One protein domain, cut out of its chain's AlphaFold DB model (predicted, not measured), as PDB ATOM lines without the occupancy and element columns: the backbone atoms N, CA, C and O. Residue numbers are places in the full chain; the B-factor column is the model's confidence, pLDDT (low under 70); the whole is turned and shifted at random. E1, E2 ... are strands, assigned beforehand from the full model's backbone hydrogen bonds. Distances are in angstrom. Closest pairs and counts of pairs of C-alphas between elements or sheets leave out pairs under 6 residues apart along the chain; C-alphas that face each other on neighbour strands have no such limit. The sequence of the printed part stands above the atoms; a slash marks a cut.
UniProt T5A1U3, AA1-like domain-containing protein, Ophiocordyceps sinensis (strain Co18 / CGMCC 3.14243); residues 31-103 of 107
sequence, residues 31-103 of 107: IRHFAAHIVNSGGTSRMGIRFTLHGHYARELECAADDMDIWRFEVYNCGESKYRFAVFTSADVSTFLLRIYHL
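AT A GLANCE: This is residues 31 to 103 of the 107 residues of the protein "AA1-like domain-containing protein" of Ophiocordyceps sinensis (strain Co18 / CGMCC 3.14243) (UniProt T5A1U3). A twisted sheet of three long strands, E1, E2 and E3, has a two-stranded hairpin, E4 and E5, over part of one face, a small sandwich whose two sheets are only partly face to face and have their strands crossed at 47 degrees. The tight E1 to E2 turn makes one end of the long axis and the E2 to E3 turn reaches toward the other, while the long link from E3 to E4 crosses from sheet to sheet and runs beside E4 at residues 76 to 77. The printed part has 73 residues with five named strands, E1 to E5 in chain order, and no named helix; the class is all strand. Both sheets, E1 - E2 - E3 and E4 - E5, are antiparallel. The whole is compact, with a radius of gyration of the C-alphas of 12.5 A, and is a rod spanning 41 by 19 by 17 A.

IN THESE COORDINATES: In the larger sheet, E1 is residues 31 to 41, 29.5 A long, beginning at C-alpha 31 at (-0.503, 2.525, 11.225). E2 is residues 44 to 54, 33.0 A, and E3 is residues 61 to 69, 23.5 A. In the smaller sheet, E4 is residues 83 to 89, 20.5 A, and E5 is residues 96 to 102, 19.7 A, ending at C-alpha 102 at (-8.009, 10.163, 20.067).

HOW THE PARTS SIT: E1, E2 and E3 form a meander, each strand the antiparallel neighbour of the one before. E1 and E3 are edge strands and E2 is the inner strand. E1 and E2 are a hairpin at 172 degrees, with N 35 and O 50 2.9 A apart, within hydrogen-bond range. E2 and E3 are a hairpin at 171 degrees, with N 51 and O 63 at 2.9 A, also within that range. E3 bends by 55 degrees at residue 66. The sheet is twisted, its C-alphas lying up to 4.5 A off the best plane. In the sandwich, two sheets face to face, the closest C-alphas of E3 and E4 are those of Cys 63 and Phe 85, 7.8 A apart. E2 and E4 are near each other, with 5 pairs of C-alphas within 10 A. E4 and E5 are a hairpin, antiparallel at 160 degrees, with N 86 and O 99 2.9 A apart, within hydrogen-bond range. Residues 76 to 77 pair antiparallel with residues 84 to 85 of E4. E1 and E5 are only just apart, at 8.1 A.

THE WHOLE: The C-alphas farthest apart are those of Gly 42 and His 56, 42.5 A. The printed part has no cut. The link E3 to E4, residues 70 to 82, is long. The mean pLDDT of the printed part is 92.3, and no printed residue is under 70.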
ATOM      1  N   ILE A  31       0.504   3.347  11.897       97.62
ATOM      2  CA  ILE A  31      -0.503   2.525  11.225       97.62
ATOM      3  C   ILE A  31       0.204   1.360  10.539       97.62
ATOM      4  O   ILE A  31       1.164   1.555   9.792       97.62
ATOM      5  N   ARG A  32      -0.256   0.139  10.803       97.94
ATOM      6  CA  ARG A  32       0.293  -1.107  10.250       97.94
ATOM      7  C   ARG A  32      -0.817  -1.936   9.618       97.94
ATOM      8  O   ARG A  32      -1.984  -1.769   9.954       97.94
ATOM      9  N   HIS A  33      -0.435  -2.831   8.707       97.44
ATOM     10  CA  HIS A  33      -1.344  -3.792   8.065       97.44
ATOM     11  C   HIS A  33      -2.611  -3.154   7.470       97.44
ATOM     12  O   HIS A  33      -3.687  -3.749   7.510       97.44
ATOM     13  N   PHE A  34      -2.482  -1.937   6.936       96.19
ATOM     14  CA  PHE A  34      -3.593  -1.231   6.317       96.19
ATOM     15  C   PHE A  34      -4.090  -2.004   5.099       96.19
ATOM     16  O   PHE A  34      -3.330  -2.273   4.168       96.19
ATOM     17  N   ALA A  35      -5.373  -2.337   5.103       94.94
ATOM     18  CA  ALA A  35      -6.060  -2.924   3.971       94.94
ATOM     19  C   ALA A  35      -7.435  -2.277   3.834       94.94
ATOM     20  O   ALA A  35      -8.183  -2.174   4.804       94.94
ATOM     21  N   ALA A  36      -7.763  -1.877   2.613       92.06
ATOM     22  CA  ALA A  36      -9.077  -1.392   2.235       92.06
ATOM     23  C   ALA A  36      -9.548  -2.182   1.018       92.06
ATOM     24  O   ALA A  36      -8.745  -2.553   0.156       92.06
ATOM     25  N   HIS A  37     -10.842  -2.450   0.950       90.94
ATOM     26  CA  HIS A  37     -11.464  -3.076  -0.205       90.94
ATOM     27  C   HIS A  37     -12.779  -2.376  -0.515       90.94
ATOM     28  O   HIS A  37     -13.437  -1.845   0.380       90.94
ATOM     29  N   ILE A  38     -13.148  -2.372  -1.792       90.69
ATOM     30  CA  ILE A  38     -14.378  -1.756  -2.278       90.69
ATOM     31  C   ILE A  38     -15.137  -2.786  -3.096       90.69
ATOM     32  O   ILE A  38     -14.566  -3.454  -3.959       90.69
ATOM     33  N   VAL A  39     -16.430  -2.896  -2.823       91.50
ATOM     34  CA  VAL A  39     -17.363  -3.757  -3.541       91.50
ATOM     35  C   VAL A  39     -18.378  -2.868  -4.243       91.50
ATOM     36  O   VAL A  39     -19.048  -2.056  -3.609       91.50
ATOM     37  N   ASN A  40     -18.494  -3.031  -5.560       89.94
ATOM     38  CA  ASN A  40     -19.465  -2.316  -6.381       89.94
ATOM     39  C   ASN A  40     -20.599  -3.271  -6.761       89.94
ATOM     40  O   ASN A  40     -20.350  -4.300  -7.387       89.94
ATOM     41  N   SER A  41     -21.837  -2.931  -6.404       87.56
ATOM     42  CA  SER A  41     -23.021  -3.731  -6.727       87.56
ATOM     43  C   SER A  41     -24.215  -2.834  -7.034       87.56
ATOM     44  O   SER A  41     -24.592  -1.988  -6.225       87.56
ATOM     45  N   GLY A  42     -24.814  -2.996  -8.218       81.56
ATOM     46  CA  GLY A  42     -26.092  -2.360  -8.566       81.56
ATOM     47  C   GLY A  42     -26.125  -0.827  -8.458       81.56
ATOM     48  O   GLY A  42     -27.170  -0.275  -8.137       81.56
ATOM     49  N   GLY A  43     -24.997  -0.143  -8.685       82.44
ATOM     50  CA  GLY A  43     -24.892   1.318  -8.551       82.44
ATOM     51  C   GLY A  43     -24.584   1.814  -7.134       82.44
ATOM     52  O   GLY A  43     -24.472   3.016  -6.923       82.44
ATOM     53  N   THR A  44     -24.403   0.901  -6.179       86.50
ATOM     54  CA  THR A  44     -23.906   1.204  -4.834       86.50
ATOM     55  C   THR A  44     -22.470   0.723  -4.680       86.50
ATOM     56  O   THR A  44     -22.083  -0.314  -5.227       86.50
ATOM     57  N   SER A  45     -21.682   1.482  -3.928       89.88
ATOM     58  CA  SER A  45     -20.294   1.157  -3.617       89.88
ATOM     59  C   SER A  45     -20.143   1.081  -2.106       89.88
ATOM     60  O   SER A  45     -20.476   2.027  -1.391       89.88
ATOM     61  N   ARG A  46     -19.665  -0.064  -1.625       92.06
ATOM     62  CA  ARG A  46     -19.438  -0.338  -0.205       92.06
ATOM     63  C   ARG A  46     -17.954  -0.550   0.038       92.06
ATOM     64  O   ARG A  46     -17.265  -1.083  -0.830       92.06
ATOM     65  N   MET A  47     -17.463  -0.145   1.199       92.44
ATOM     66  CA  MET A  47     -16.064  -0.299   1.584       92.44
ATOM     67  C   MET A  47     -15.936  -1.056   2.895       92.44
ATOM     68  O   MET A  47     -16.705  -0.829   3.824       92.44
ATOM     69  N   GLY A  48     -14.908  -1.893   2.983       94.56
ATOM     70  CA  GLY A  48     -14.384  -2.350   4.261       94.56
ATOM     71  C   GLY A  48     -12.924  -1.959   4.430       94.56
ATOM     72  O   GLY A  48     -12.157  -1.889   3.462       94.56
ATOM     73  N   ILE A  49     -12.540  -1.685   5.669       95.81
ATOM     74  CA  ILE A  49     -11.193  -1.285   6.051       95.81
ATOM     75  C   ILE A  49     -10.757  -2.016   7.308       95.81
ATOM     76  O   ILE A  49     -11.548  -2.260   8.217       95.81
ATOM     77  N   ARG A  50      -9.464  -2.310   7.379       97.69
ATOM     78  CA  ARG A  50      -8.811  -2.792   8.589       97.69
ATOM     79  C   ARG A  50      -7.383  -2.284   8.673       97.69
ATOM     80  O   ARG A  50      -6.705  -2.142   7.654       97.69
ATOM     81  N   PHE A  51      -6.917  -2.036   9.886       98.31
ATOM     82  CA  PHE A  51      -5.525  -1.716  10.176       98.31
ATOM     83  C   PHE A  51      -5.228  -1.940  11.661       98.31
ATOM     84  O   PHE A  51      -6.130  -2.063  12.488       98.31
ATOM     85  N   THR A  52      -3.943  -1.958  11.997       98.44
ATOM     86  CA  THR A  52      -3.455  -2.000  13.374       98.44
ATOM     87  C   THR A  52      -2.873  -0.637  13.751       98.44
ATOM     88  O   THR A  52      -2.043  -0.090  13.019       98.44
ATOM     89  N   LEU A  53      -3.285  -0.097  14.894       98.25
ATOM     90  CA  LEU A  53      -2.876   1.196  15.435       98.25
ATOM     91  C   LEU A  53      -1.935   1.019  16.629       98.25
ATOM     92  O   LEU A  53      -2.218   0.269  17.566       98.25
ATOM     93  N   HIS A  54      -0.807   1.728  16.605       97.44
ATOM     94  CA  HIS A  54       0.101   1.861  17.746       97.44
ATOM     95  C   HIS A  54       0.215   3.343  18.097       97.44
ATOM     96  O   HIS A  54       0.722   4.131  17.298       97.44
ATOM     97  N   GLY A  55      -0.252   3.704  19.283       94.44
ATOM     98  CA  GLY A  55      -0.197   5.056  19.827       94.44
ATOM     99  C   GLY A  55       0.370   5.049  21.241       94.44
ATOM    100  O   GLY A  55       0.863   4.033  21.733       94.44
ATOM    101  N   HIS A  56       0.279   6.182  21.923       92.38
ATOM    102  CA  HIS A  56       0.733   6.307  23.305       92.38
ATOM    103  C   HIS A  56      -0.052   5.385  24.254       92.38
ATOM    104  O   HIS A  56       0.538   4.760  25.133       92.38
ATOM    105  N   TYR A  57      -1.367   5.249  24.038       91.56
ATOM    106  CA  TYR A  57      -2.277   4.472  24.895       91.56
ATOM    107  C   TYR A  57      -2.794   3.185  24.239       91.56
ATOM    108  O   TYR A  57      -3.729   2.564  24.738       91.56
ATOM    109  N   ALA A  58      -2.208   2.781  23.113       94.62
ATOM    110  CA  ALA A  58      -2.625   1.602  22.367       94.62
ATOM    111  C   ALA A  58      -1.412   0.884  21.776       94.62
ATOM    112  O   ALA A  58      -0.589   1.488  21.089       94.62
ATOM    113  N   ARG A  59      -1.322  -0.424  22.010       95.25
ATOM    114  CA  ARG A  59      -0.355  -1.307  21.354       95.25
ATOM    115  C   ARG A  59      -1.134  -2.362  20.595       95.25
ATOM    116  O   ARG A  59      -1.983  -3.006  21.197       95.25
ATOM    117  N   GLU A  60      -0.842  -2.501  19.306       96.50
ATOM    118  CA  GLU A  60      -1.487  -3.493  18.439       96.50
ATOM    119  C   GLU A  60      -3.024  -3.410  18.441       96.50
ATOM    120  O   GLU A  60      -3.716  -4.416  18.342       96.50
ATOM    121  N   LEU A  61      -3.578  -2.196  18.549       98.12
ATOM    122  CA  LEU A  61      -5.024  -2.000  18.567       98.12
ATOM    123  C   LEU A  61      -5.603  -2.218  17.170       98.12
ATOM    124  O   LEU A  61      -5.264  -1.494  16.235       98.12
ATOM    125  N   GLU A  62      -6.503  -3.182  17.030       98.12
ATOM    126  CA  GLU A  62      -7.209  -3.411  15.774       98.12
ATOM    127  C   GLU A  62      -8.325  -2.380  15.569       98.12
ATOM    128  O   GLU A  62      -9.154  -2.123  16.446       98.12
ATOM    129  N   CYS A  63      -8.342  -1.788  14.379       98.38
ATOM    130  CA  CYS A  63      -9.378  -0.881  13.912       98.38
ATOM    131  C   CYS A  63      -9.962  -1.459  12.625       98.38
ATOM    132  O   CYS A  63      -9.223  -1.674  11.660       98.38
ATOM    133  N   ALA A  64     -11.270  -1.700  12.600       97.69
ATOM    134  CA  ALA A  64     -11.953  -2.220  11.427       97.69
ATOM    135  C   ALA A  64     -13.377  -1.673  11.321       97.69
ATOM    136  O   ALA A  64     -14.021  -1.386  12.330       97.69
ATOM    137  N   ALA A  65     -13.845  -1.531  10.087       96.75
ATOM    138  CA  ALA A  65     -15.240  -1.278   9.758       96.75
ATOM    139  C   ALA A  65     -15.523  -1.870   8.380       96.75
ATOM    140  O   ALA A  65     -14.708  -1.732   7.467       96.75
ATOM    141  N   ASP A  66     -16.677  -2.507   8.239       95.44
ATOM    142  CA  ASP A  66     -17.135  -3.132   7.004       95.44
ATOM    143  C   ASP A  66     -18.462  -2.519   6.570       95.44
ATOM    144  O   ASP A  66     -19.137  -1.852   7.355       95.44
ATOM    145  N   ASP A  67     -18.831  -2.761   5.312       93.38
ATOM    146  CA  ASP A  67     -20.099  -2.311   4.740       93.38
ATOM    147  C   ASP A  67     -20.326  -0.794   4.935       93.38
ATOM    148  O   ASP A  67     -21.409  -0.323   5.278       93.38
ATOM    149  N   MET A  68     -19.275  -0.000   4.736       92.75
ATOM    150  CA  MET A  68     -19.326   1.459   4.811       92.75
ATOM    151  C   MET A  68     -19.803   2.035   3.477       92.75
ATOM    152  O   MET A  68     -19.370   1.582   2.417       92.75
ATOM    153  N   ASP A  69     -20.663   3.053   3.499       91.00
ATOM    154  CA  ASP A  69     -20.983   3.815   2.287       91.00
ATOM    155  C   ASP A  69     -19.800   4.726   1.946       91.00
ATOM    156  O   ASP A  69     -19.428   5.582   2.748       91.00
ATOM    157  N   ILE A  70     -19.208   4.549   0.761       89.00
ATOM    158  CA  ILE A  70     -18.014   5.310   0.364       89.00
ATOM    159  C   ILE A  70     -18.280   6.813   0.225       89.00
ATOM    160  O   ILE A  70     -17.344   7.609   0.276       89.00
ATOM    161  N   TRP A  71     -19.544   7.209   0.053       86.94
ATOM    162  CA  TRP A  71     -19.946   8.602  -0.130       86.94
ATOM    163  C   TRP A  71     -20.352   9.278   1.177       86.94
ATOM    164  O   TRP A  71     -20.590  10.490   1.196       86.94
ATOM    165  N   ARG A  72     -20.434   8.525   2.279       88.06
ATOM    166  CA  ARG A  72     -20.867   9.038   3.575       88.06
ATOM    167  C   ARG A  72     -19.696   9.167   4.536       88.06
ATOM    168  O   ARG A  72     -18.930   8.238   4.759       88.06
ATOM    169  N   PHE A  73     -19.603  10.334   5.165       89.62
ATOM    170  CA  PHE A  73     -18.677  10.533   6.269       89.62
ATOM    171  C   PHE A  73     -19.241   9.926   7.555       89.62
ATOM    172  O   PHE A  73     -20.289  10.355   8.043       89.62
ATOM    173  N   GLU A  74     -18.506   8.979   8.126       94.06
ATOM    174  CA  GLU A  74     -18.799   8.368   9.419       94.06
ATOM    175  C   GLU A  74     -17.505   8.188  10.227       94.06
ATOM    176  O   GLU A  74     -16.403   8.123   9.676       94.06
ATOM    177  N   VAL A  75     -17.645   8.149  11.554       96.50
ATOM    178  CA  VAL A  75     -16.538   7.948  12.494       96.50
ATOM    179  C   VAL A  75     -16.771   6.637  13.232       96.50
ATOM    180  O   VAL A  75     -17.790   6.476  13.901       96.50
ATOM    181  N   TYR A  76     -15.801   5.737  13.150       97.06
ATOM    182  CA  TYR A  76     -15.866   4.388  13.701       97.06
ATOM    183  C   TYR A  76     -14.946   4.261  14.913       97.06
ATOM    184  O   TYR A  76     -13.848   4.822  14.934       97.06
ATOM    185  N   ASN A  77     -15.385   3.529  15.936       97.06
ATOM    186  CA  ASN A  77     -14.547   3.228  17.096       97.06
ATOM    187  C   ASN A  77     -13.553   2.109  16.759       97.06
ATOM    188  O   ASN A  77     -13.901   1.148  16.075       97.06
ATOM    189  N   CYS A  78     -12.331   2.201  17.283       97.19
ATOM    190  CA  CYS A  78     -11.405   1.072  17.303       97.19
ATOM    191  C   CYS A  78     -11.677   0.228  18.556       97.19
ATOM    192  O   CYS A  78     -11.140   0.522  19.631       97.19
ATOM    193  N   GLY A  79     -12.555  -0.771  18.431       93.12
ATOM    194  CA  GLY A  79     -13.043  -1.559  19.567       93.12
ATOM    195  C   GLY A  79     -13.657  -0.673  20.659       93.12
ATOM    196  O   GLY A  79     -14.314   0.322  20.364       93.12
ATOM    197  N   GLU A  80     -13.368  -0.991  21.922       93.25
ATOM    198  CA  GLU A  80     -13.806  -0.216  23.100       93.25
ATOM    199  C   GLU A  80     -12.815   0.899  23.502       93.25
ATOM    200  O   GLU A  80     -12.872   1.444  24.607       93.25
ATOM    201  N   SER A  81     -11.846   1.222  22.640       95.19
ATOM    202  CA  SER A  81     -10.807   2.207  22.955       95.19
ATOM    203  C   SER A  81     -11.281   3.657  22.785       95.19
ATOM    204  O   SER A  81     -12.351   3.953  22.253       95.19
ATOM    205  N   LYS A  82     -10.426   4.601  23.192       95.12
ATOM    206  CA  LYS A  82     -10.610   6.038  22.933       95.12
ATOM    207  C   LYS A  82     -10.135   6.469  21.544       95.12
ATOM    208  O   LYS A  82     -10.284   7.646  21.201       95.12
ATOM    209  N   TYR A  83      -9.577   5.550  20.754       97.06
ATOM    210  CA  TYR A  83      -9.218   5.812  19.369       97.06
ATOM    211  C   TYR A  83     -10.423   5.581  18.462       97.06
ATOM    212  O   TYR A  83     -11.165   4.603  18.587       97.06
ATOM    213  N   ARG A  84     -10.604   6.501  17.522       97.75
ATOM    214  CA  ARG A  84     -11.601   6.411  16.458       97.75
ATOM    215  C   ARG A  84     -10.943   6.707  15.127       97.75
ATOM    216  O   ARG A  84      -9.891   7.347  15.079       97.75
ATOM    217  N   PHE A  85     -11.581   6.306  14.043       97.62
ATOM    218  CA  PHE A  85     -11.104   6.622  12.709       97.62
ATOM    219  C   PHE A  85     -12.237   7.020  11.773       97.62
ATOM    220  O   PHE A  85     -13.393   6.656  11.971       97.62
ATOM    221  N   ALA A  86     -11.885   7.778  10.746       96.00
ATOM    222  CA  ALA A  86     -12.724   8.018   9.585       96.00
ATOM    223  C   ALA A  86     -11.908   7.781   8.320       96.00
ATOM    224  O   ALA A  86     -10.692   8.010   8.301       96.00
ATOM    225  N   VAL A  87     -12.588   7.342   7.271       93.44
ATOM    226  CA  VAL A  87     -11.988   7.066   5.969       93.44
ATOM    227  C   VAL A  87     -12.667   7.935   4.931       93.44
ATOM    228  O   VAL A  87     -13.881   8.116   4.962       93.44
ATOM    229  N   PHE A  88     -11.873   8.458   4.012       88.19
ATOM    230  CA  PHE A  88     -12.351   9.186   2.850       88.19
ATOM    231  C   PHE A  88     -11.735   8.576   1.604       88.19
ATOM    232  O   PHE A  88     -10.596   8.105   1.644       88.19
ATOM    233  N   THR A  89     -12.451   8.649   0.491       86.19
ATOM    234  CA  THR A  89     -11.879   8.387  -0.828       86.19
ATOM    235  C   THR A  89     -11.844   9.664  -1.639       86.19
ATOM    236  O   THR A  89     -12.683  10.552  -1.478       86.19
ATOM    237  N   SER A  90     -10.879   9.757  -2.544       81.12
ATOM    238  CA  SER A  90     -10.950  10.715  -3.640       81.12
ATOM    239  C   SER A  90     -12.127  10.389  -4.573       81.12
ATOM    240  O   SER A  90     -12.660   9.278  -4.563       81.12
ATOM    241  N   ALA A  91     -12.549  11.362  -5.386       74.06
ATOM    242  CA  ALA A  91     -13.673  11.196  -6.314       74.06
ATOM    243  C   ALA A  91     -13.441  10.088  -7.363       74.06
ATOM    244  O   ALA A  91     -14.391   9.487  -7.851       74.06
ATOM    245  N   ASP A  92     -12.179   9.814  -7.689       76.88
ATOM    246  CA  ASP A  92     -11.738   8.733  -8.577       76.88
ATOM    247  C   ASP A  92     -11.477   7.408  -7.835       76.88
ATOM    248  O   ASP A  92     -11.087   6.422  -8.456       76.88
ATOM    249  N   VAL A  93     -11.690   7.378  -6.511       71.38
ATOM    250  CA  VAL A  93     -11.603   6.190  -5.646       71.38
ATOM    251  C   VAL A  93     -10.211   5.521  -5.655       71.38
ATOM    252  O   VAL A  93     -10.034   4.389  -5.213       71.38
ATOM    253  N   SER A  94      -9.183   6.230  -6.127       78.00
ATOM    254  CA  SER A  94      -7.812   5.715  -6.229       78.00
ATOM    255  C   SER A  94      -7.004   5.892  -4.940       78.00
ATOM    256  O   SER A  94      -5.998   5.214  -4.734       78.00
ATOM    257  N   THR A  95      -7.442   6.797  -4.061       86.31
ATOM    258  CA  THR A  95      -6.726   7.177  -2.841       86.31
ATOM    259  C   THR A  95      -7.639   7.090  -1.627       86.31
ATOM    260  O   THR A  95      -8.744   7.630  -1.636       86.31
ATOM    261  N   PHE A  96      -7.139   6.470  -0.555       87.56
ATOM    262  CA  PHE A  96      -7.787   6.452   0.755       87.56
ATOM    263  C   PHE A  96      -7.092   7.437   1.688       87.56
ATOM    264  O   PHE A  96      -5.870   7.411   1.836       87.56
ATOM    265  N   LEU A  97      -7.871   8.280   2.357       91.44
ATOM    266  CA  LEU A  97      -7.390   9.128   3.436       91.44
ATOM    267  C   LEU A  97      -7.911   8.567   4.750       91.44
ATOM    268  O   LEU A  97      -9.118   8.431   4.937       91.44
ATOM    269  N   LEU A  98      -6.994   8.275   5.666       94.06
ATOM    270  CA  LEU A  98      -7.313   7.839   7.015       94.06
ATOM    271  C   LEU A  98      -7.139   9.015   7.974       94.06
ATOM    272  O   LEU A  98      -6.070   9.622   8.040       94.06
ATOM    273  N   ARG A  99      -8.183   9.328   8.738       95.56
ATOM    274  CA  ARG A  99      -8.123  10.298   9.831       95.56
ATOM    275  C   ARG A  99      -8.289   9.568  11.150       95.56
ATOM    276  O   ARG A  99      -9.291   8.891  11.349       95.56
ATOM    277  N   ILE A 100      -7.324   9.742  12.045       96.44
ATOM    278  CA  ILE A 100      -7.340   9.167  13.389       96.44
ATOM    279  C   ILE A 100      -7.766  10.237  14.388       96.44
ATOM    280  O   ILE A 100      -7.318  11.381  14.324       96.44
ATOM    281  N   TYR A 101      -8.625   9.843  15.316       95.62
ATOM    282  CA  TYR A 101      -9.056  10.643  16.449       95.62
ATOM    283  C   TYR A 101      -8.666   9.919  17.727       95.62
ATOM    284  O   TYR A 101      -8.798   8.700  17.816       95.62
ATOM    285  N   HIS A 102      -8.252  10.677  18.732       94.31
ATOM    286  CA  HIS A 102      -8.009  10.163  20.067       94.31
ATOM    287  C   HIS A 102      -8.750  11.057  21.060       94.31
ATOM    288  O   HIS A 102      -8.480  12.254  21.164       94.31
ATOM    289  N   LEU A 103      -9.767  10.494  21.714       89.25
ATOM    290  CA  LEU A 103     -10.559  11.223  22.698       89.25
ATOM    291  C   LEU A 103      -9.741  11.450  23.973       89.25
ATOM    292  O   LEU A 103      -9.076  10.519  24.432       89.25
TER     293      LEU A 103